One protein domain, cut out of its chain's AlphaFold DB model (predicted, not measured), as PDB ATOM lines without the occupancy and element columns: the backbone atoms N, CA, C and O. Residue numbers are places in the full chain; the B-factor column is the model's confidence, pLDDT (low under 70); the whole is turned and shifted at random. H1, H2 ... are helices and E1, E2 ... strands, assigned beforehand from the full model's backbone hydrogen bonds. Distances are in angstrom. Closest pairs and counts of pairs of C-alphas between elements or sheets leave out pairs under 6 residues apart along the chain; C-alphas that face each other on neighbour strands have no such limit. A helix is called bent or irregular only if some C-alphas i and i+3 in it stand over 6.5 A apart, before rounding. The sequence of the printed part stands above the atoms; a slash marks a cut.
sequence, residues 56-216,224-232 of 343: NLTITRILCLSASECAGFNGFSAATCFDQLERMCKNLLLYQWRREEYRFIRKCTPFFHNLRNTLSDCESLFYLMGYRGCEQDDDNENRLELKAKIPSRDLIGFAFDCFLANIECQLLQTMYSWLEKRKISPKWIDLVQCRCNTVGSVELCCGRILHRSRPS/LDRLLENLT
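AT A GLANCE: This is residues 56 to 216 and 224 to 232 of the 343 residues of the protein "Protein tamozhennic" of Trichinella papuae (UniProt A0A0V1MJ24). Two long helices, H2 and H6, lie side by side and run opposite ways along the length of this elongated helical domain, with a small three-stranded sheet at the end where H6 begins and H7 and H8 packed on H6 toward its other end. H1 lies between H5, which covers the sheet's strand E2, and H7; H9 packs on H1 and H4 on H2. The printed part has 170 residues, with nine named helices and three named strands in the order H1 H2 H3 E1 H4 H5 E2 E3 H6 H7 H8 H9. The sheet's order is E1 E3 E2, antiparallel throughout, and the class is mostly helix. The whole is compact, with a radius of gyration of the C-alphas of 17.7 A, and spans 57 by 33 by 30 A.

HOW THE PARTS SIT: In the sheet, the inner strand E3, residues 143 to 146, is the antiparallel neighbour of both edge strands, E1, residues 104 to 106, and E2, residues 131 to 133. N 105 and O 144 are within hydrogen-bond range at 2.8 A, as are N 132 and O 145 at 2.8 A. E2 and E3 form a hairpin. H4, residues 110 to 118, and H5, residues 122 to 128, belong to the split strand-helix-strand unit E1, H4 H5, E2, two strands running the same way with helices between them in the chain and E3 between them in the sheet; its crossover is right-handed. H5 is on the sheet at a height of 9.0 A, over E2, and runs slantwise to the strands at 36 degrees to E2 on the local plane; it is only just not over E3, on which 2 of its 7 C-alphas fall. H3, residues 96 to 102, only grazes the sheet with its residues 99 to 102. H1, residues 57 to 69, touches H5 with residues 58 to 62 alone, the closest C-alphas being those of Ile 62 and Cys 122, 7.4 A apart. H2, residues 75 to 94, and H6, residues 152 to 180, touch at a shallow tilt of 15 degrees, opposite ways, closest at the C-alphas of Ala 79 and Asn 166, 4.1 A. H4 touches H2 at a steep tilt of 50 degrees, closest at Leu 115 and Cys 81, with C-alphas 5.8 A apart. H1 and H6 are the hub, touching four helices each, though they only just touch each other, with 3 pairs of C-alphas within 8 A. H7, residues 188 to 197, touches H1, the closest C-alphas being those of Ile 189 and Ala 67, 4.7 A apart. H8, residues 202 to 212, touches H6, closest at the C-alphas of Val 202 and Met 175, 5.9 A, and is about perpendicular to H7 at 73 degrees. H9, residues 224 to 231, touches H1 at a shallow tilt of 19 degrees, opposite ways, closest at the C-alphas of Leu 231 and Leu 57, 6.2 A. Every O i to N i+4 pair is within hydrogen-bond range in H1, H2, H4, H6, H7, H8 and H9; H5 has 2 of 3, and H3 has 1 of 3 beside 2 of 4 O i to N i+3 pairs.

IN THESE COORDINATES: H6 is 41.8 A long, from C-alpha 152 at (132.035, 117.389, 164.160) to C-alpha 180 at (95.688, 97.842, 170.626). H2 measures 28.3 A, H1 18.2 A, H8 15.5 A, H7 14.3 A and H4 12.1 A. H1 begins with C-alpha 57 at (119.819, 105.578, 155.769), and H9 ends with C-alpha 231 at (118.583, 101.379, 151.420). H3 is irregular, with C-alphas 97 and 100 at 8.3 A.

THE WHOLE: The two C-alphas farthest apart are those of Trp 97 and Ser 216, at 60.1 A. Residues 217 to 223 are not printed, in the link across the cut from H8 to H9; C-alphas 216 and 224 are 19.9 A apart. Of the links that are printed whole, E2 to E3 and H6 to H7 are short, the others are tight, and none is long. The mean pLDDT of the printed part is 89.1, and it is under 70 in residues 135 to 141, 213 to 216, 224 to 225 and 230 to 232.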
ATOM      1  N   ASN A  56     121.161 109.705 157.501       90.81
ATOM      2  CA  ASN A  56     121.781 108.384 157.531       90.81
ATOM      3  C   ASN A  56     120.742 107.272 157.322       90.81
ATOM      4  O   ASN A  56     120.000 106.908 158.239       90.81
ATOM      5  N   LEU A  57     120.737 106.669 156.129       90.81
ATOM      6  CA  LEU A  57     119.819 105.578 155.769       90.81
ATOM      7  C   LEU A  57     119.979 104.325 156.647       90.81
ATOM      8  O   LEU A  57     119.016 103.573 156.813       90.81
ATOM      9  N   THR A  58     121.142 104.151 157.285       93.56
ATOM     10  CA  THR A  58     121.401 103.107 158.288       93.56
ATOM     11  C   THR A  58     120.326 103.065 159.372       93.56
ATOM     12  O   THR A  58     119.927 101.979 159.778       93.56
ATOM     13  N   ILE A  59     119.792 104.217 159.797       95.44
ATOM     14  CA  ILE A  59     118.717 104.264 160.799       95.44
ATOM     15  C   ILE A  59     117.454 103.581 160.283       95.44
ATOM     16  O   ILE A  59     116.877 102.756 160.986       95.44
ATOM     17  N   THR A  60     117.042 103.886 159.050       94.44
ATOM     18  CA  THR A  60     115.859 103.253 158.448       94.44
ATOM     19  C   THR A  60     116.070 101.749 158.330       94.44
ATOM     20  O   THR A  60     115.210 100.980 158.752       94.44
ATOM     21  N   ARG A  61     117.238 101.327 157.824       95.12
ATOM     22  CA  ARG A  61     117.591  99.908 157.700       95.12
ATOM     23  C   ARG A  61     117.495  99.194 159.048       95.12
ATOM     24  O   ARG A  61     116.843  98.160 159.132       95.12
ATOM     25  N   ILE A  62     118.081  99.763 160.101       96.19
ATOM     26  CA  ILE A  62     118.028  99.185 161.448       96.19
ATOM     27  C   ILE A  62     116.600  99.124 161.963       96.19
ATOM     28  O   ILE A  62     116.207  98.079 162.463       96.19
ATOM     29  N   LEU A  63     115.799 100.182 161.831       96.56
ATOM     30  CA  LEU A  63     114.401 100.158 162.271       96.56
ATOM     31  C   LEU A  63     113.606  99.044 161.578       96.56
ATOM     32  O   LEU A  63     112.885  98.306 162.248       96.56
ATOM     33  N   CYS A  64     113.775  98.887 160.263       95.38
ATOM     34  CA  CYS A  64     113.135  97.829 159.483       95.38
ATOM     35  C   CYS A  64     113.581  96.427 159.926       95.38
ATOM     36  O   CYS A  64     112.730  95.593 160.232       95.38
ATOM     37  N   LEU A  65     114.892  96.176 160.006       95.94
ATOM     38  CA  LEU A  65     115.433  94.876 160.422       95.94
ATOM     39  C   LEU A  65     115.034  94.543 161.861       95.94
ATOM     40  O   LEU A  65     114.527  93.462 162.131       95.94
ATOM     41  N   SER A  66     115.169  95.499 162.778       97.56
ATOM     42  CA  SER A  66     114.849  95.302 164.196       97.56
ATOM     43  C   SER A  66     113.379  94.964 164.410       97.56
ATOM     44  O   SER A  66     113.062  94.054 165.168       97.56
ATOM     45  N   ALA A  67     112.474  95.653 163.711       96.69
ATOM     46  CA  ALA A  67     111.044  95.384 163.804       96.69
ATOM     47  C   ALA A  67     110.638  94.015 163.229       96.69
ATOM     48  O   ALA A  67     109.564  93.514 163.570       96.69
ATOM     49  N   SER A  68     111.472  93.434 162.360       94.81
ATOM     50  CA  SER A  68     111.271  92.113 161.759       94.81
ATOM     51  C   SER A  68     111.923  90.987 162.572       94.81
ATOM     52  O   SER A  68     111.325  89.931 162.760       94.81
ATOM     53  N   GLU A  69     113.144  91.204 163.064       93.81
ATOM     54  CA  GLU A  69     114.028  90.153 163.589       93.81
ATOM     55  C   GLU A  69     114.137  90.154 165.119       93.81
ATOM     56  O   GLU A  69     114.334  89.104 165.735       93.81
ATOM     57  N   CYS A  70     114.034  91.320 165.765       94.12
ATOM     58  CA  CYS A  70     114.290  91.444 167.195       94.12
ATOM     59  C   CYS A  70     113.005  91.245 168.003       94.12
ATOM     60  O   CYS A  70     112.145  92.122 168.065       94.12
ATOM     61  N   ALA A  71     112.919  90.134 168.737       91.06
ATOM     62  CA  ALA A  71     111.802  89.871 169.650       91.06
ATOM     63  C   ALA A  71     111.639  90.946 170.748       91.06
ATOM     64  O   ALA A  71     110.539  91.151 171.256       91.06
ATOM     65  N   GLY A  72     112.729  91.631 171.117       90.56
ATOM     66  CA  GLY A  72     112.719  92.726 172.090       90.56
ATOM     67  C   GLY A  72     112.302  94.084 171.518       90.56
ATOM     68  O   GLY A  72     112.148  95.037 172.288       90.56
ATOM     69  N   PHE A  73     112.116  94.204 170.199       97.12
ATOM     70  CA  PHE A  73     111.784  95.480 169.578       97.12
ATOM     71  C   PHE A  73     110.392  95.953 170.002       97.12
ATOM     72  O   PHE A  73     109.389  95.253 169.871       97.12
ATOM     73  N   ASN A  74     110.338  97.186 170.492       96.75
ATOM     74  CA  ASN A  74     109.118  97.955 170.669       96.75
ATOM     75  C   ASN A  74     109.455  99.447 170.601       96.75
ATOM     76  O   ASN A  74     110.601  99.839 170.841       96.75
ATOM     77  N   GLY A  75     108.461 100.280 170.289       96.56
ATOM     78  CA  GLY A  75     108.672 101.714 170.089       96.56
ATOM     79  C   GLY A  75     109.277 102.418 171.309       96.56
ATOM     80  O   GLY A  75     110.158 103.258 171.151       96.56
ATOM     81  N   PHE A  76     108.893 102.037 172.531       96.81
ATOM     82  CA  PHE A  76     109.455 102.620 173.754       96.81
ATOM     83  C   PHE A  76     110.937 102.260 173.976       96.81
ATOM     84  O   PHE A  76     111.769 103.147 174.205       96.81
ATOM     85  N   SER A  77     111.293 100.976 173.888       96.81
ATOM     86  CA  SER A  77     112.681 100.518 174.032       96.81
ATOM     87  C   SER A  77     113.567 101.101 172.936       96.81
ATOM     88  O   SER A  77     114.649 101.606 173.235       96.81
ATOM     89  N   ALA A  78     113.096 101.099 171.685       97.94
ATOM     90  CA  ALA A  78     113.840 101.647 170.554       97.94
ATOM     91  C   ALA A  78     114.066 103.158 170.710       97.94
ATOM     92  O   ALA A  78     115.189 103.628 170.531       97.94
ATOM     93  N   ALA A  79     113.047 103.912 171.144       98.19
ATOM     94  CA  ALA A  79     113.200 105.332 171.454       98.19
ATOM     95  C   ALA A  79     114.287 105.558 172.518       98.19
ATOM     96  O   ALA A  79     115.176 106.391 172.339       98.19
ATOM     97  N   THR A  80     114.268 104.767 173.594       96.88
ATOM     98  CA  THR A  80     115.269 104.848 174.671       96.88
ATOM     99  C   THR A  80     116.686 104.582 174.154       96.88
ATOM    100  O   THR A  80     117.617 105.302 174.515       96.88
ATOM    101  N   CYS A  81     116.856 103.596 173.269       97.62
ATOM    102  CA  CYS A  81     118.137 103.314 172.624       97.62
ATOM    103  C   CYS A  81     118.655 104.514 171.817       97.62
ATOM    104  O   CYS A  81     119.817 104.889 171.965       97.62
ATOM    105  N   PHE A  82     117.804 105.150 171.005       98.19
ATOM    106  CA  PHE A  82     118.204 106.315 170.210       98.19
ATOM    107  C   PHE A  82     118.493 107.564 171.059       98.19
ATOM    108  O   PHE A  82     119.450 108.269 170.753       98.19
ATOM    109  N   ASP A  83     117.766 107.799 172.161       97.00
ATOM    110  CA  ASP A  83     118.096 108.872 173.125       97.00
ATOM    111  C   ASP A  83     119.481 108.651 173.751       97.00
ATOM    112  O   ASP A  83     120.289 109.570 173.881       97.00
ATOM    113  N   GLN A  84     119.815 107.408 174.099       96.06
ATOM    114  CA  GLN A  84     121.132 107.086 174.645       96.06
ATOM    115  C   GLN A  84     122.248 107.251 173.603       96.06
ATOM    116  O   GLN A  84     123.286 107.836 173.921       96.06
ATOM    117  N   LEU A  85     122.035 106.812 172.359       96.94
ATOM    118  CA  LEU A  85     122.983 107.025 171.257       96.94
ATOM    119  C   LEU A  85     123.206 108.517 170.972       96.94
ATOM    120  O   LEU A  85     124.349 108.959 170.833       96.94
ATOM    121  N   GLU A  86     122.137 109.311 170.963       96.69
ATOM    122  CA  GLU A  86     122.207 110.765 170.830       96.69
ATOM    123  C   GLU A  86     123.073 111.382 171.939       96.69
ATOM    124  O   GLU A  86     123.987 112.166 171.669       96.69
ATOM    125  N   ARG A  87     122.840 110.996 173.201       92.62
ATOM    126  CA  ARG A  87     123.639 111.463 174.345       92.62
ATOM    127  C   ARG A  87     125.108 111.085 174.215       92.62
ATOM    128  O   ARG A  87     125.975 111.880 174.569       92.62
ATOM    129  N   MET A  88     125.411 109.896 173.701       93.12
ATOM    130  CA  MET A  88     126.794 109.495 173.447       93.12
ATOM    131  C   MET A  88     127.445 110.393 172.388       93.12
ATOM    132  O   MET A  88     128.576 110.836 172.589       93.12
ATOM    133  N   CYS A  89     126.729 110.738 171.315       94.25
ATOM    134  CA  CYS A  89     127.220 111.681 170.307       94.25
ATOM    135  C   CYS A  89     127.473 113.066 170.915       94.25
ATOM    136  O   CYS A  89     128.547 113.639 170.733       94.25
ATOM    137  N   LYS A  90     126.522 113.572 171.711       92.50
ATOM    138  CA  LYS A  90     126.655 114.832 172.458       92.50
ATOM    139  C   LYS A  90     127.887 114.830 173.360       92.50
ATOM    140  O   LYS A  90     128.644 115.796 173.359       92.50
ATOM    141  N   ASN A  91     128.142 113.737 174.076       91.88
ATOM    142  CA  ASN A  91     129.320 113.620 174.933       91.88
ATOM    143  C   ASN A  91     130.627 113.692 174.136       91.88
ATOM    144  O   ASN A  91     131.548 114.397 174.544       91.88
ATOM    145  N   LEU A  92     130.705 113.011 172.989       92.00
ATOM    146  CA  LEU A  92     131.875 113.076 172.107       92.00
ATOM    147  C   LEU A  92     132.107 114.487 171.542       92.00
ATOM    148  O   LEU A  92     133.256 114.903 171.392       92.00
ATOM    149  N   LEU A  93     131.033 115.228 171.255       91.31
ATOM    150  CA  LEU A  93     131.096 116.603 170.755       91.31
ATOM    151  C   LEU A  93     131.545 117.594 171.833       91.31
ATOM    152  O   LEU A  93     132.441 118.401 171.582       91.31
ATOM    153  N   LEU A  94     130.928 117.523 173.014       89.00
ATOM    154  CA  LEU A  94     131.077 118.511 174.083       89.00
ATOM    155  C   LEU A  94     132.292 118.250 174.968       89.00
ATOM    156  O   LEU A  94     132.898 119.197 175.450       89.00
ATOM    157  N   TYR A  95     132.670 116.988 175.176       86.81
ATOM    158  CA  TYR A  95     133.699 116.596 176.143       86.81
ATOM    159  C   TYR A  95     134.941 116.015 175.465       86.81
ATOM    160  O   TYR A  95     135.517 115.027 175.921       86.81
ATOM    161  N   GLN A  96     135.405 116.658 174.392       80.19
ATOM    162  CA  GLN A  96     136.585 116.219 173.636       80.19
ATOM    163  C   GLN A  96     137.876 116.148 174.469       80.19
ATOM    164  O   GLN A  96     138.830 115.499 174.048       80.19
ATOM    165  N   TRP A  97     137.940 116.802 175.630       75.06
ATOM    166  CA  TRP A  97     139.072 116.696 176.558       75.06
ATOM    167  C   TRP A  97     139.053 115.410 177.399       75.06
ATOM    168  O   TRP A  97     140.085 115.018 177.927       75.06
ATOM    169  N   ARG A  98     137.911 114.716 177.497       80.94
ATOM    170  CA  ARG A  98     137.748 113.424 178.195       80.94
ATOM    171  C   ARG A  98     137.827 112.233 177.237       80.94
ATOM    172  O   ARG A  98     137.186 111.210 177.455       80.94
ATOM    173  N   ARG A  99     138.598 112.355 176.150       71.06
ATOM    174  CA  ARG A  99     138.708 111.319 175.106       71.06
ATOM    175  C   ARG A  99     139.019 109.934 175.658       71.06
ATOM    176  O   ARG A  99     138.465 108.975 175.144       71.06
ATOM    177  N   GLU A 100     139.846 109.827 176.695       76.94
ATOM    178  CA  GLU A 100     140.174 108.531 177.301       76.94
ATOM    179  C   GLU A 100     138.961 107.850 177.949       76.94
ATOM    180  O   GLU A 100     138.813 106.637 177.834       76.94
ATOM    181  N   GLU A 101     138.045 108.615 178.549       79.88
ATOM    182  CA  GLU A 101     136.838 108.066 179.180       79.88
ATOM    183  C   GLU A 101     135.817 107.556 178.159       79.88
ATOM    184  O   GLU A 101     135.078 106.617 178.441       79.88
ATOM    185  N   TYR A 102     135.770 108.177 176.979       85.12
ATOM    186  CA  TYR A 102     134.867 107.795 175.892       85.12
ATOM    187  C   TYR A 102     135.551 106.923 174.837       85.12
ATOM    188  O   TYR A 102     134.921 106.554 173.848       85.12
ATOM    189  N   ARG A 103     136.831 106.580 175.029       87.25
ATOM    190  CA  ARG A 103     137.613 105.809 174.058       87.25
ATOM    191  C   ARG A 103     137.056 104.408 173.865       87.25
ATOM    192  O   ARG A 103     137.103 103.907 172.749       87.25
ATOM    193  N   PHE A 104     136.519 103.794 174.917       89.19
ATOM    194  CA  PHE A 104     136.055 102.411 174.883       89.19
ATOM    195  C   PHE A 104     134.595 102.282 175.312       89.19
ATOM    196  O   PHE A 104     134.185 102.844 176.324       89.19
ATOM    197  N   ILE A 105     133.835 101.459 174.590       88.94
ATOM    198  CA  ILE A 105     132.496 101.003 174.978       88.94
ATOM    199  C   ILE A 105     132.584  99.514 175.277       88.94
ATOM    200  O   ILE A 105     133.055  98.736 174.450       88.94
ATOM    201  N   ARG A 106     132.115  99.096 176.453       88.75
ATOM    202  CA  ARG A 106     132.036  97.677 176.816       88.75
ATOM    203  C   ARG A 106     130.681  97.104 176.397       88.75
ATOM    204  O   ARG A 106     129.638  97.649 176.760       88.75
ATOM    205  N   LYS A 107     130.701  95.971 175.694       88.00
ATOM    206  CA  LYS A 107     129.501  95.262 175.221       88.00
ATOM    207  C   LYS A 107     128.745  94.526 176.334       88.00
ATOM    208  O   LYS A 107     127.585  94.183 176.152       88.00
ATOM    209  N   CYS A 108     129.368  94.337 177.499       84.81
ATOM    210  CA  CYS A 108     128.747  93.734 178.685       84.81
ATOM    211  C   CYS A 108     127.944  94.722 179.553       84.81
ATOM    212  O   CYS A 108     127.522  94.386 180.659       84.81
ATOM    213  N   THR A 109     127.763  95.966 179.101       87.25
ATOM    214  CA  THR A 109     126.974  96.954 179.847       87.25
ATOM    215  C   THR A 109     125.477  96.677 179.683       87.25
ATOM    216  O   THR A 109     125.046  96.263 178.602       87.25
ATOM    217  N   PRO A 110     124.640  96.948 180.706       88.31
ATOM    218  CA  PRO A 110     123.185  96.828 180.580       88.31
ATOM    219  C   PRO A 110     122.626  97.639 179.408       88.31
ATOM    220  O   PRO A 110     121.703  97.197 178.728       88.31
ATOM    221  N   PHE A 111     123.230  98.801 179.145       87.81
ATOM    222  CA  PHE A 111     122.941  99.619 177.975       87.81
ATOM    223  C   PHE A 111     123.143  98.842 176.669       87.81
ATOM    224  O   PHE A 111     122.207  98.730 175.879       87.81
ATOM    225  N   PHE A 112     124.333  98.277 176.454       90.50
ATOM    226  CA  PHE A 112     124.647  97.568 175.216       90.50
ATOM    227  C   PHE A 112     123.802  96.299 175.052       90.50
ATOM    228  O   PHE A 112     123.346  96.004 173.951       90.50
ATOM    229  N   HIS A 113     123.517  95.580 176.142       90.12
ATOM    230  CA  HIS A 113     122.591  94.448 176.108       90.12
ATOM    231  C   HIS A 113     121.181  94.865 175.682       90.12
ATOM    232  O   HIS A 113     120.593  94.224 174.813       90.12
ATOM    233  N   ASN A 114     120.648  95.956 176.242       91.94
ATOM    234  CA  ASN A 114     119.350  96.484 175.825       91.94
ATOM    235  C   ASN A 114     119.364  96.909 174.349       91.94
ATOM    236  O   ASN A 114     118.444  96.573 173.604       91.94
ATOM    237  N   LEU A 115     120.428  97.593 173.924       94.00
ATOM    238  CA  LEU A 115     120.620  98.022 172.544       94.00
ATOM    239  C   LEU A 115     120.626  96.827 171.582       94.00
ATOM    240  O   LEU A 115     119.865  96.834 170.626       94.00
ATOM    241  N   ARG A 116     121.402  95.778 171.870       93.38
ATOM    242  CA  ARG A 116     121.501  94.564 171.043       93.38
ATOM    243  C   ARG A 116     120.200  93.761 170.996       93.38
ATOM    244  O   ARG A 116     119.893  93.159 169.975       93.38
ATOM    245  N   ASN A 117     119.441  93.741 172.091       94.56
ATOM    246  CA  ASN A 117     118.152  93.046 172.150       94.56
ATOM    247  C   ASN A 117     117.033  93.810 171.428       94.56
ATOM    248  O   ASN A 117     116.028  93.210 171.042       94.56
ATOM    249  N   THR A 118     117.189  95.127 171.294       96.94
ATOM    250  CA  THR A 118     116.178  96.015 170.713       96.94
ATOM    251  C   THR A 118     116.472  96.326 169.252       96.94
ATOM    252  O   THR A 118     115.544  96.344 168.458       96.94
ATOM    253  N   LEU A 119     117.731  96.589 168.897       97.00
ATOM    254  CA  LEU A 119     118.155  97.047 167.579       97.00
ATOM    255  C   LEU A 119     119.067  96.011 166.902       97.00
ATOM    256  O   LEU A 119     120.166  95.725 167.385       97.00
ATOM    257  N   SER A 120     118.626  95.490 165.756       94.56
ATOM    258  CA  SER A 120     119.442  94.661 164.862       94.56
ATOM    259  C   SER A 120     120.589  95.496 164.290       94.56
ATOM    260  O   SER A 120     120.451  96.703 164.091       94.56
ATOM    261  N   ASP A 121     121.742  94.864 164.066       91.62
ATOM    262  CA  ASP A 121     122.957  95.511 163.542       91.62
ATOM    263  C   ASP A 121     123.345  96.816 164.277       91.62
ATOM    264  O   ASP A 121     123.800  97.801 163.690       91.62
ATOM    265  N   CYS A 122     123.151  96.844 165.600       91.75
ATOM    266  CA  CYS A 122     123.405  98.033 166.414       91.75
ATOM    267  C   CYS A 122     124.871  98.506 166.394       91.75
ATOM    268  O   CYS A 122     125.145  99.680 166.645       91.75
ATOM    269  N   GLU A 123     125.820  97.625 166.053       91.25
ATOM    270  CA  GLU A 123     127.230  97.989 165.892       91.25
ATOM    271  C   GLU A 123     127.423  99.022 164.783       91.25
ATOM    272  O   GLU A 123     128.172  99.978 164.980       91.25
ATOM    273  N   SER A 124     126.684  98.925 163.675       94.00
ATOM    274  CA  SER A 124     126.769  99.892 162.576       94.00
ATOM    275  C   SER A 124     126.462 101.341 163.005       94.00
ATOM    276  O   SER A 124     127.046 102.276 162.456       94.00
ATOM    277  N   LEU A 125     125.648 101.555 164.050       95.69
ATOM    278  CA  LEU A 125     125.406 102.884 164.639       95.69
ATOM    279  C   LEU A 125     126.652 103.427 165.344       95.69
ATOM    280  O   LEU A 125     126.998 104.596 165.191       95.69
ATOM    281  N   PHE A 126     127.378 102.573 166.064       95.19
ATOM    282  CA  PHE A 126     128.651 102.952 166.678       95.19
ATOM    283  C   PHE A 126     129.732 103.229 165.627       95.19
ATOM    284  O   PHE A 126     130.581 104.102 165.831       95.19
ATOM    285  N   TYR A 127     129.675 102.564 164.468       94.00
ATOM    286  CA  TYR A 127     130.578 102.860 163.356       94.00
ATOM    287  C   TYR A 127     130.416 104.294 162.832       94.00
ATOM    288  O   TYR A 127     131.430 104.934 162.533       94.00
ATOM    289  N   LEU A 128     129.185 104.819 162.790       94.56
ATOM    290  CA  LEU A 128     128.897 106.208 162.400       94.56
ATOM    291  C   LEU A 128     129.474 107.233 163.389       94.56
ATOM    292  O   LEU A 128     129.801 108.353 163.006       94.56
ATOM    293  N   MET A 129     129.673 106.832 164.646       94.75
ATOM    294  CA  MET A 129     130.318 107.650 165.681       94.75
ATOM    295  C   MET A 129     131.851 107.540 165.676       94.75
ATOM    296  O   MET A 129     132.525 108.293 166.375       94.75
ATOM    297  N   GLY A 130     132.406 106.607 164.897       94.00
ATOM    298  CA  GLY A 130     133.844 106.362 164.781       94.00
ATOM    299  C   GLY A 130     134.379 105.199 165.619       94.00
ATOM    300  O   GLY A 130     135.585 104.940 165.605       94.00
ATOM    301  N   TYR A 131     133.510 104.468 166.319       94.38
ATOM    302  CA  TYR A 131     133.908 103.260 167.036       94.38
ATOM    303  C   TYR A 131     134.111 102.084 166.081       94.38
ATOM    304  O   TYR A 131     133.435 101.965 165.061       94.38
ATOM    305  N   ARG A 132     135.056 101.209 166.405       91.62
ATOM    306  CA  ARG A 132     135.417 100.002 165.651       91.62
ATOM    307  C   ARG A 132     135.693  98.859 166.629       91.62
ATOM    308  O   ARG A 132     135.945  99.112 167.806       91.62
ATOM    309  N   GLY A 133     135.674  97.617 166.152       85.94
ATOM    310  CA  GLY A 133     136.105  96.472 166.959       85.94
ATOM    311  C   GLY A 133     137.570  96.600 167.405       85.94
ATOM    312  O   GLY A 133     138.406  97.162 166.683       85.94
ATOM    313  N   CYS A 134     137.887  96.107 168.602       76.50
ATOM    314  CA  CYS A 134     139.278  95.886 169.003       76.50
ATOM    315  C   CYS A 134     139.808  94.635 168.279       76.50
ATOM    316  O   CYS A 134     139.105  93.638 168.183       76.50
ATOM    317  N   GLU A 135     141.025  94.716 167.736       63.81
ATOM    318  CA  GLU A 135     141.660  93.636 166.954       63.81
ATOM    319  C   GLU A 135     142.885  93.047 167.676       63.81
ATOM    320  O   GLU A 135     143.501  92.120 167.168       63.81
ATOM    321  N   GLN A 136     143.258  93.566 168.857       57.06
ATOM    322  CA  GLN A 136     144.589  93.350 169.443       57.06
ATOM    323  C   GLN A 136     144.671  92.432 170.683       57.06
ATOM    324  O   GLN A 136     145.785  92.026 170.980       57.06
ATOM    325  N   ASP A 137     143.573  92.013 171.338       51.81
ATOM    326  CA  ASP A 137     143.630  91.133 172.532       51.81
ATOM    327  C   ASP A 137     142.605  89.970 172.532       51.81
ATOM    328  O   ASP A 137     141.491  90.114 172.049       51.81
ATOM    329  N   ASP A 138     142.895  88.828 173.163       54.84
ATOM    330  CA  ASP A 138     141.974  87.666 173.232       54.84
ATOM    331  C   ASP A 138     140.598  87.960 173.905       54.84
ATOM    332  O   ASP A 138     139.646  87.199 173.746       54.84
ATOM    333  N   ASP A 139     140.448  89.109 174.583       55.34
ATOM    334  CA  ASP A 139     139.192  89.652 175.148       55.34
ATOM    335  C   ASP A 139     138.388  90.557 174.160       55.34
ATOM    336  O   ASP A 139     137.404  91.212 174.542       55.34
ATOM    337  N   ASN A 140     138.810  90.630 172.888       54.97
ATOM    338  CA  ASN A 140     138.380  91.586 171.849       54.97
ATOM    339  C   ASN A 140     136.878  91.615 171.537       54.97
ATOM    340  O   ASN A 140     136.357  92.666 171.151       54.97
ATOM    341  N   GLU A 141     136.153  90.505 171.693       62.72
ATOM    342  CA  GLU A 141     134.734  90.451 171.309       62.72
ATOM    343  C   GLU A 141     133.853  91.391 172.142       62.72
ATOM    344  O   GLU A 141     132.777  91.797 171.696       62.72
ATOM    345  N   ASN A 142     134.323  91.796 173.325       78.31
ATOM    346  CA  ASN A 142     133.516  92.482 174.327       78.31
ATOM    347  C   ASN A 142     133.678  94.005 174.365       78.31
ATOM    348  O   ASN A 142     133.105  94.642 175.257       78.31
ATOM    349  N   ARG A 143     134.444  94.626 173.455       87.81
ATOM    350  CA  ARG A 143     134.662  96.085 173.473       87.81
ATOM    351  C   ARG A 143     134.680  96.711 172.077       87.81
ATOM    352  O   ARG A 143     135.064  96.080 171.100       87.81
ATOM    353  N   LEU A 144     134.266  97.974 172.005       90.56
ATOM    354  CA  LEU A 144     134.423  98.850 170.846       90.56
ATOM    355  C   LEU A 144     135.363 100.001 171.215       90.56
ATOM    356  O   LEU A 144     135.268 100.537 172.318       90.56
ATOM    357  N   GLU A 145     136.232 100.405 170.296       91.62
ATOM    358  CA  GLU A 145     137.204 101.485 170.477       91.62
ATOM    359  C   GLU A 145     136.971 102.621 169.479       91.62
ATOM    360  O   GLU A 145     136.757 102.384 168.291       91.62
ATOM    361  N   LEU A 146     137.052 103.866 169.948       91.88
ATOM    362  CA  LEU A 146     136.989 105.073 169.130       91.88
ATOM    363  C   LEU A 146     138.277 105.225 168.306       91.88
ATOM    364  O   LEU A 146     139.214 105.910 168.715       91.88
ATOM    365  N   LYS A 147     138.326 104.561 167.147       90.12
ATOM    366  CA  LYS A 147     139.494 104.547 166.251       90.12
ATOM    367  C   LYS A 147     139.411 105.590 165.137       90.12
ATOM    368  O   LYS A 147     140.434 106.119 164.714       90.12
ATOM    369  N   ALA A 148     138.209 105.883 164.643       89.44
ATOM    370  CA  ALA A 148     138.020 106.802 163.527       89.44
ATOM    371  C   ALA A 148     137.664 108.210 164.019       89.44
ATOM    372  O   ALA A 148     136.770 108.399 164.843       89.44
ATOM    373  N   LYS A 149     138.348 109.218 163.472       88.69
ATOM    374  CA  LYS A 149     138.025 110.625 163.714       88.69
ATOM    375  C   LYS A 149     136.890 111.050 162.785       88.69
ATOM    376  O   LYS A 149     137.105 111.211 161.588       88.69
ATOM    377  N   ILE A 150     135.707 111.271 163.347       92.25
ATOM    378  CA  ILE A 150     134.543 111.771 162.609       92.25
ATOM    379  C   ILE A 150     134.521 113.308 162.659       92.25
ATOM    380  O   ILE A 150     134.730 113.877 163.738       92.25
ATOM    381  N   PRO A 151     134.295 114.012 161.533       93.56
ATOM    382  CA  PRO A 151     134.102 115.459 161.543       93.56
ATOM    383  C   PRO A 151     132.929 115.863 162.445       93.56
ATOM    384  O   PRO A 151     131.871 115.239 162.412       93.56
ATOM    385  N   SER A 152     133.075 116.948 163.215       93.19
ATOM    386  CA  SER A 152     132.035 117.389 164.160       93.19
ATOM    387  C   SER A 152     130.681 117.620 163.485       93.19
ATOM    388  O   SER A 152     129.664 117.231 164.042       93.19
ATOM    389  N   ARG A 153     130.662 118.166 162.261       93.88
ATOM    390  CA  ARG A 153     129.437 118.356 161.467       93.88
ATOM    391  C   ARG A 153     128.696 117.043 161.198       93.88
ATOM    392  O   ARG A 153     127.468 117.015 161.241       93.88
ATOM    393  N   ASP A 154     129.417 115.968 160.901       94.75
ATOM    394  CA  ASP A 154     128.796 114.673 160.614       94.75
ATOM    395  C   ASP A 154     128.297 114.010 161.894       94.75
ATOM    396  O   ASP A 154     127.201 113.458 161.907       94.75
ATOM    397  N   LEU A 155     129.036 114.164 162.996       95.31
ATOM    398  CA  LEU A 155     128.610 113.679 164.306       95.31
ATOM    399  C   LEU A 155     127.397 114.452 164.857       95.31
ATOM    400  O   LEU A 155     126.505 113.833 165.429       95.31
ATOM    401  N   ILE A 156     127.314 115.772 164.638       96.06
ATOM    402  CA  ILE A 156     126.115 116.586 164.922       96.06
ATOM    403  C   ILE A 156     124.941 116.098 164.072       96.06
ATOM    404  O   ILE A 156     123.851 115.876 164.593       96.06
ATOM    405  N   GLY A 157     125.170 115.873 162.774       96.12
ATOM    406  CA  GLY A 157     124.151 115.343 161.872       96.12
ATOM    407  C   GLY A 157     123.628 113.973 162.307       96.12
ATOM    408  O   GLY A 157     122.424 113.739 162.254       96.12
ATOM    409  N   PHE A 158     124.510 113.089 162.777       97.38
ATOM    410  CA  PHE A 158     124.119 111.783 163.299       97.38
ATOM    411  C   PHE A 158     123.391 111.878 164.648       97.38
ATOM    412  O   PHE A 158     122.389 111.194 164.843       97.38
ATOM    413  N   ALA A 159     123.826 112.762 165.553       97.38
ATOM    414  CA  ALA A 159     123.108 113.039 166.798       97.38
ATOM    415  C   ALA A 159     121.677 113.526 166.517       97.38
ATOM    416  O   ALA A 159     120.722 113.014 167.098       97.38
ATOM    417  N   PHE A 160     121.520 114.445 165.561       97.75
ATOM    418  CA  PHE A 160     120.213 114.928 165.127       97.75
ATOM    419  C   PHE A 160     119.352 113.820 164.504       97.75
ATOM    420  O   PHE A 160     118.169 113.704 164.811       97.75
ATOM    421  N   ASP A 161     119.933 112.954 163.674       98.00
ATOM    422  CA  ASP A 161     119.216 111.800 163.133       98.00
ATOM    423  C   ASP A 161     118.774 110.819 164.246       98.00
ATOM    424  O   ASP A 161     117.676 110.272 164.169       98.00
ATOM    425  N   CYS A 162     119.571 110.633 165.309       98.38
ATOM    426  CA  CYS A 162     119.176 109.845 166.488       98.38
ATOM    427  C   CYS A 162     118.028 110.507 167.261       98.38
ATOM    428  O   CYS A 162     117.091 109.822 167.669       98.38
ATOM    429  N   PHE A 163     118.058 111.833 167.409       98.31
ATOM    430  CA  PHE A 163     116.962 112.607 167.993       98.31
ATOM    431  C   PHE A 163     115.655 112.412 167.208       98.31
ATOM    432  O   PHE A 163     114.617 112.091 167.788       98.31
ATOM    433  N   LEU A 164     115.702 112.501 165.875       98.50
ATOM    434  CA  LEU A 164     114.540 112.216 165.029       98.50
ATOM    435  C   LEU A 164     114.095 110.750 165.131       98.50
ATOM    436  O   LEU A 164     112.898 110.473 165.178       98.50
ATOM    437  N   ALA A 165     115.035 109.803 165.195       98.50
ATOM    438  CA  ALA A 165     114.729 108.377 165.288       98.50
ATOM    439  C   ALA A 165     114.038 108.029 166.611       98.50
ATOM    440  O   ALA A 165     113.103 107.227 166.627       98.50
ATOM    441  N   ASN A 166     114.445 108.675 167.706       98.62
ATOM    442  CA  ASN A 166     113.752 108.591 168.984       98.62
ATOM    443  C   ASN A 166     112.278 109.008 168.838       98.62
ATOM    444  O   ASN A 166     111.392 108.253 169.240       98.62
ATOM    445  N   ILE A 167     112.012 110.160 168.216       98.62
ATOM    446  CA  ILE A 167     110.650 110.674 168.024       98.62
ATOM    447  C   ILE A 167     109.840 109.750 167.104       98.62
ATOM    448  O   ILE A 167     108.704 109.411 167.429       98.62
ATOM    449  N   GLU A 168     110.424 109.258 166.009       98.38
ATOM    450  CA  GLU A 168     109.762 108.301 165.111       98.38
ATOM    451  C   GLU A 168     109.375 107.010 165.858       98.38
ATOM    452  O   GLU A 168     108.270 106.495 165.685       98.38
ATOM    453  N   CYS A 169     110.231 106.519 166.758       98.62
ATOM    454  CA  CYS A 169     109.922 105.366 167.607       98.62
ATOM    455  C   CYS A 169     108.770 105.645 168.588       98.62
ATOM    456  O   CYS A 169     107.935 104.768 168.828       98.62
ATOM    457  N   GLN A 170     108.665 106.867 169.119       98.50
ATOM    458  CA  GLN A 170     107.520 107.278 169.940       98.50
ATOM    459  C   GLN A 170     106.220 107.356 169.121       98.50
ATOM    460  O   GLN A 170     105.157 106.955 169.605       98.50
ATOM    461  N   LEU A 171     106.286 107.806 167.863       98.25
ATOM    462  CA  LEU A 171     105.141 107.785 166.947       98.25
ATOM    463  C   LEU A 171     104.693 106.345 166.656       98.25
ATOM    464  O   LEU A 171     103.500 106.049 166.737       98.25
ATOM    465  N   LEU A 172     105.634 105.422 166.421       98.25
ATOM    466  CA  LEU A 172     105.347 103.988 166.275       98.25
ATOM    467  C   LEU A 172     104.693 103.404 167.535       98.25
ATOM    468  O   LEU A 172     103.707 102.673 167.436       98.25
ATOM    469  N   GLN A 173     105.190 103.757 168.724       98.12
ATOM    470  CA  GLN A 173     104.575 103.348 169.989       98.12
ATOM    471  C   GLN A 173     103.139 103.872 170.114       98.12
ATOM    472  O   GLN A 173     102.243 103.144 170.544       98.12
ATOM    473  N   THR A 174     102.904 105.117 169.695       97.88
ATOM    474  CA  THR A 174     101.570 105.730 169.689       97.88
ATOM    475  C   THR A 174     100.633 104.995 168.729       97.88
ATOM    476  O   THR A 174      99.501 104.687 169.108       97.88
ATOM    477  N   MET A 175     101.103 104.635 167.527       97.56
ATOM    478  CA  MET A 175     100.347 103.814 166.572       97.56
ATOM    479  C   MET A 175      99.973 102.452 167.163       97.56
ATOM    480  O   MET A 175      98.810 102.048 167.086       97.56
ATOM    481  N   TYR A 176     100.940 101.764 167.780       97.25
ATOM    482  CA  TYR A 176     100.719 100.468 168.421       97.25
ATOM    483  C   TYR A 176      99.615 100.569 169.480       97.25
ATOM    484  O   TYR A 176      98.603  99.874 169.396       97.25
ATOM    485  N   SER A 177      99.749 101.503 170.426       96.81
ATOM    486  CA  SER A 177      98.762 101.711 171.491       96.81
ATOM    487  C   SER A 177      97.388 102.138 170.959       96.81
ATOM    488  O   SER A 177      96.359 101.798 171.543       96.81
ATOM    489  N   TRP A 178      97.332 102.877 169.850       95.94
ATOM    490  CA  TRP A 178      96.075 103.270 169.210       95.94
ATOM    491  C   TRP A 178      95.326 102.075 168.599       95.94
ATOM    492  O   TRP A 178      94.094 102.006 168.697       95.94
ATOM    493  N   LEU A 179      96.053 101.136 167.984       95.12
ATOM    494  CA  LEU A 179      95.506  99.912 167.385       95.12
ATOM    495  C   LEU A 179      95.128  98.878 168.453       95.12
ATOM    496  O   LEU A 179      94.043  98.298 168.389       95.12
ATOM    497  N   GLU A 180      95.948  98.735 169.493       94.31
ATOM    498  CA  GLU A 180      95.688  97.842 170.626       94.31
ATOM    499  C   GLU A 180      94.392  98.214 171.362       94.31
ATOM    500  O   GLU A 180      93.565  97.349 171.670       94.31
ATOM    501  N   LYS A 181      94.131  99.518 171.550       93.81
ATOM    502  CA  LYS A 181      92.853 100.024 172.091       93.81
ATOM    503  C   LYS A 181      91.635  99.582 171.268       93.81
ATOM    504  O   LYS A 181      90.540  99.481 171.816       93.81
ATOM    505  N   ARG A 182      91.819  99.281 169.979       92.81
ATOM    506  CA  ARG A 182      90.794  98.759 169.056       92.81
ATOM    507  C   ARG A 182      90.846  97.240 168.887       92.81
ATOM    508  O   ARG A 182      90.223  96.716 167.972       92.81
ATOM    509  N   LYS A 183      91.545  96.538 169.785       92.00
ATOM    510  CA  LYS A 183      91.675  95.072 169.807       92.00
ATOM    511  C   LYS A 183      92.371  94.493 168.577       92.00
ATOM    512  O   LYS A 183      92.136  93.347 168.213       92.00
ATOM    513  N   ILE A 184      93.253  95.277 167.966       91.94
ATOM    514  CA  ILE A 184      94.134  94.817 166.897       91.94
ATOM    515  C   ILE A 184      95.535  94.735 167.479       91.94
ATOM    516  O   ILE A 184      96.006  95.693 168.083       91.94
ATOM    517  N   SER A 185      96.181  93.585 167.309       90.88
ATOM    518  CA  SER A 185      97.574  93.373 167.696       90.88
ATOM    519  C   SER A 185      98.431  93.469 166.432       90.88
ATOM    520  O   SER A 185      98.543  92.480 165.704       90.88
ATOM    521  N   PRO A 186      98.941  94.666 166.081       92.69
ATOM    522  CA  PRO A 186      99.787  94.820 164.906       92.69
ATOM    523  C   PRO A 186     101.175  94.233 165.169       92.69
ATOM    524  O   PRO A 186     101.672  94.286 166.297       92.69
ATOM    525  N   LYS A 187     101.846  93.746 164.122       93.62
ATOM    526  CA  LYS A 187     103.285  93.482 164.212       93.62
ATOM    527  C   LYS A 187     104.041  94.800 164.064       93.62
ATOM    528  O   LYS A 187     103.624  95.683 163.315       93.62
ATOM    529  N   TRP A 188     105.179  94.931 164.740       96.44
ATOM    530  CA  TRP A 188     106.008  96.137 164.646       96.44
ATOM    531  C   TRP A 188     106.463  96.431 163.217       96.44
ATOM    532  O   TRP A 188     106.446  97.591 162.806       96.44
ATOM    533  N   ILE A 189     106.798  95.391 162.451       95.38
ATOM    534  CA  ILE A 189     107.187  95.531 161.048       95.38
ATOM    535  C   ILE A 189     106.090  96.186 160.197       95.38
ATOM    536  O   ILE A 189     106.398  97.070 159.401       95.38
ATOM    537  N   ASP A 190     104.813  95.864 160.434       94.06
ATOM    538  CA  ASP A 190     103.686  96.465 159.706       94.06
ATOM    539  C   ASP A 190     103.590  97.974 159.985       94.06
ATOM    540  O   ASP A 190     103.292  98.770 159.090       94.06
ATOM    541  N   LEU A 191     103.870  98.388 161.229       96.31
ATOM    542  CA  LEU A 191     103.869  99.799 161.624       96.31
ATOM    543  C   LEU A 191     105.019 100.558 160.958       96.31
ATOM    544  O   LEU A 191     104.793 101.629 160.390       96.31
ATOM    545  N   VAL A 192     106.231  99.991 161.001       96.38
ATOM    546  CA  VAL A 192     107.429 100.581 160.385       96.38
ATOM    547  C   VAL A 192     107.237 100.711 158.876       96.38
ATOM    548  O   VAL A 192     107.385 101.805 158.339       96.38
ATOM    549  N   GLN A 193     106.812  99.646 158.192       94.12
ATOM    550  CA  GLN A 193     106.538  99.683 156.753       94.12
ATOM    551  C   GLN A 193     105.450 100.700 156.400       94.12
ATOM    552  O   GLN A 193     105.598 101.464 155.443       94.12
ATOM    553  N   CYS A 194     104.365 100.761 157.180       94.88
ATOM    554  CA  CYS A 194     103.323 101.756 156.964       94.88
ATOM    555  C   CYS A 194     103.885 103.180 157.061       94.88
ATOM    556  O   CYS A 194     103.559 104.007 156.209       94.88
ATOM    557  N   ARG A 195     104.740 103.459 158.055       95.06
ATOM    558  CA  ARG A 195     105.406 104.757 158.250       95.06
ATOM    559  C   ARG A 195     106.434 105.086 157.172       95.06
ATOM    560  O   ARG A 195     106.586 106.262 156.843       95.06
ATOM    561  N   CYS A 196     107.121 104.092 156.613       93.75
ATOM    562  CA  CYS A 196     108.033 104.296 155.487       93.75
ATOM    563  C   CYS A 196     107.276 104.625 154.191       93.75
ATOM    564  O   CYS A 196     107.720 105.465 153.414       93.75
ATOM    565  N   ASN A 197     106.105 104.014 153.989       92.50
ATOM    566  CA  ASN A 197     105.336 104.118 152.743       92.50
ATOM    567  C   ASN A 197     104.204 105.161 152.792       92.50
ATOM    568  O   ASN A 197     103.441 105.310 151.834       92.50
ATOM    569  N   THR A 198     104.047 105.870 153.912       92.88
ATOM    570  CA  THR A 198     102.962 106.836 154.118       92.88
ATOM    571  C   THR A 198     103.499 108.143 154.667       92.88
ATOM    572  O   THR A 198     104.001 108.191 155.786       92.88
ATOM    573  N   VAL A 199     103.286 109.219 153.913       95.25
ATOM    574  CA  VAL A 199     103.339 110.580 154.448       95.25
ATOM    575  C   VAL A 199     102.003 110.876 155.126       95.25
ATOM    576  O   VAL A 199     100.944 110.696 154.519       95.25
ATOM    577  N   GLY A 200     102.048 111.294 156.385       93.50
ATOM    578  CA  GLY A 200     100.885 111.713 157.158       93.50
ATOM    579  C   GLY A 200     100.987 111.393 158.647       93.50
ATOM    580  O   GLY A 200     101.981 110.840 159.126       93.50
ATOM    581  N   SER A 201      99.925 111.752 159.372       95.19
ATOM    582  CA  SER A 201      99.840 111.593 160.824       95.19
ATOM    583  C   SER A 201      99.730 110.129 161.265       95.19
ATOM    584  O   SER A 201      99.482 109.214 160.467       95.19
ATOM    585  N   VAL A 202      99.868 109.918 162.575       95.44
ATOM    586  CA  VAL A 202      99.638 108.631 163.245       95.44
ATOM    587  C   VAL A 202      98.249 108.079 162.918       95.44
ATOM    588  O   VAL A 202      98.124 106.909 162.563       95.44
ATOM    589  N   GLU A 203      97.210 108.914 162.957       94.75
ATOM    590  CA  GLU A 203      95.826 108.519 162.676       94.75
ATOM    591  C   GLU A 203      95.652 108.031 161.238       94.75
ATOM    592  O   GLU A 203      94.995 107.012 161.017       94.75
ATOM    593  N   LEU A 204      96.264 108.719 160.264       94.75
ATOM    594  CA  LEU A 204      96.214 108.308 158.860       94.75
ATOM    595  C   LEU A 204      96.879 106.939 158.670       94.75
ATOM    596  O   LEU A 204      96.314 106.060 158.013       94.75
ATOM    597  N   CYS A 205      98.060 106.743 159.262       94.88
ATOM    598  CA  CYS A 205      98.796 105.482 159.181       94.88
ATOM    599  C   CYS A 205      98.011 104.335 159.835       94.88
ATOM    600  O   CYS A 205      97.816 103.281 159.229       94.88
ATOM    601  N   CYS A 206      97.480 104.555 161.040       95.12
ATOM    602  CA  CYS A 206      96.627 103.585 161.713       95.12
ATOM    603  C   CYS A 206      95.367 103.259 160.897       95.12
ATOM    604  O   CYS A 206      95.012 102.088 160.774       95.12
ATOM    605  N   GLY A 207      94.719 104.261 160.293       93.62
ATOM    606  CA  GLY A 207      93.578 104.063 159.398       93.62
ATOM    607  C   GLY A 207      93.919 103.161 158.209       93.62
ATOM    608  O   GLY A 207      93.173 102.229 157.912       93.62
ATOM    609  N   ARG A 208      95.078 103.361 157.570       91.50
ATOM    610  CA  ARG A 208      95.546 102.488 156.478       91.50
ATOM    611  C   ARG A 208      95.731 101.040 156.927       91.50
ATOM    612  O   ARG A 208      95.308 100.137 156.210       91.50
ATOM    613  N   ILE A 209      96.306 100.820 158.108       91.19
ATOM    614  CA  ILE A 209      96.469  99.474 158.674       91.19
ATOM    615  C   ILE A 209      95.099  98.826 158.912       91.19
ATOM    616  O   ILE A 209      94.876  97.704 158.466       91.19
ATOM    617  N   LEU A 210      94.142  99.554 159.502       89.50
ATOM    618  CA  LEU A 210      92.770  99.065 159.698       89.50
ATOM    619  C   LEU A 210      92.096  98.644 158.388       89.50
ATOM    620  O   LEU A 210      91.412  97.622 158.338       89.50
ATOM    621  N   HIS A 211      92.261  99.445 157.334       84.00
ATOM    622  CA  HIS A 211      91.674  99.158 156.029       84.00
ATOM    623  C   HIS A 211      92.340  97.960 155.340       84.00
ATOM    624  O   HIS A 211      91.629  97.191 154.700       84.00
ATOM    625  N   ARG A 212      93.653  97.752 155.520       74.69
ATOM    626  CA  ARG A 212      94.377  96.563 155.026       74.69
ATOM    627  C   ARG A 212      94.000  95.277 155.763       74.69
ATOM    628  O   ARG A 212      93.999  94.214 155.158       74.69
ATOM    629  N   SER A 213      93.657  95.355 157.048       63.38
ATOM    630  CA  SER A 213      93.206  94.190 157.824       63.38
ATOM    631  C   SER A 213      91.797  93.706 157.445       63.38
ATOM    632  O   SER A 213      91.364  92.659 157.927       63.38
ATOM    633  N   ARG A 214      91.062  94.440 156.596       58.97
ATOM    634  CA  ARG A 214      89.819  93.953 155.981       58.97
ATOM    635  C   ARG A 214      90.176  93.116 154.745       58.97
ATOM    636  O   ARG A 214      91.054  93.524 153.993       58.97
ATOM    637  N   PRO A 215      89.532  91.958 154.514       44.09
ATOM    638  CA  PRO A 215      89.987  90.998 153.517       44.09
ATOM    639  C   PRO A 215      89.774  91.527 152.093       44.09
ATOM    640  O   PRO A 215      88.724  91.326 151.491       44.09
ATOM    641  N   SER A 216      90.796  92.175 151.534       38.41
ATOM    642  CA  SER A 216      91.012  92.234 150.091       38.41
ATOM    643  C   SER A 216      92.511  92.276 149.777       38.41
ATOM    644  O   SER A 216      93.173  93.274 150.043       38.41
ATOM    645  N   LEU A 224     109.429  94.588 151.961       67.06
ATOM    646  CA  LEU A 224     110.578  94.754 152.861       67.06
ATOM    647  C   LEU A 224     111.899  94.628 152.109       67.06
ATOM    648  O   LEU A 224     112.758  95.492 152.262       67.06
ATOM    649  N   ASP A 225     112.027  93.604 151.265       69.12
ATOM    650  CA  ASP A 225     113.223  93.391 150.448       69.12
ATOM    651  C   ASP A 225     113.454  94.576 149.516       69.12
ATOM    652  O   ASP A 225     114.558  95.101 149.445       69.12
ATOM    653  N   ARG A 226     112.386  95.097 148.901       70.69
ATOM    654  CA  ARG A 226     112.459  96.295 148.062       70.69
ATOM    655  C   ARG A 226     112.848  97.542 148.860       70.69
ATOM    656  O   ARG A 226     113.601  98.377 148.365       70.69
ATOM    657  N   LEU A 227     112.334  97.713 150.081       70.50
ATOM    658  CA  LEU A 227     112.741  98.817 150.954       70.50
ATOM    659  C   LEU A 227     114.214  98.692 151.351       70.50
ATOM    660  O   LEU A 227     114.938  99.676 151.262       70.50
ATOM    661  N   LEU A 228     114.670  97.502 151.743       76.88
ATOM    662  CA  LEU A 228     116.057  97.251 152.130       76.88
ATOM    663  C   LEU A 228     117.021  97.380 150.943       76.88
ATOM    664  O   LEU A 228     118.086  97.960 151.117       76.88
ATOM    665  N   GLU A 229     116.633  96.938 149.746       72.44
ATOM    666  CA  GLU A 229     117.397  97.092 148.500       72.44
ATOM    667  C   GLU A 229     117.568  98.571 148.113       72.44
ATOM    668  O   GLU A 229     118.656  99.009 147.743       72.44
ATOM    669  N   ASN A 230     116.526  99.387 148.301       65.25
ATOM    670  CA  ASN A 230     116.624 100.838 148.115       65.25
ATOM    671  C   ASN A 230     117.502 101.527 149.181       65.25
ATOM    672  O   ASN A 230     117.926 102.664 148.978       65.25
ATOM    673  N   LEU A 231     117.761 100.868 150.316       66.12
ATOM    674  CA  LEU A 231     118.583 101.379 151.420       66.12
ATOM    675  C   LEU A 231     120.039 100.872 151.378       66.12
ATOM    676  O   LEU A 231     120.869 101.413 152.107       66.12
ATOM    677  N   THR A 232     120.367  99.858 150.565       53.81
ATOM    678  CA  THR A 232     121.713  99.254 150.459       53.81
ATOM    679  C   THR A 232     122.614  99.846 149.368       53.81
ATOM    680  O   THR A 232     123.754  99.409 149.230       53.81
TER     681      THR A 232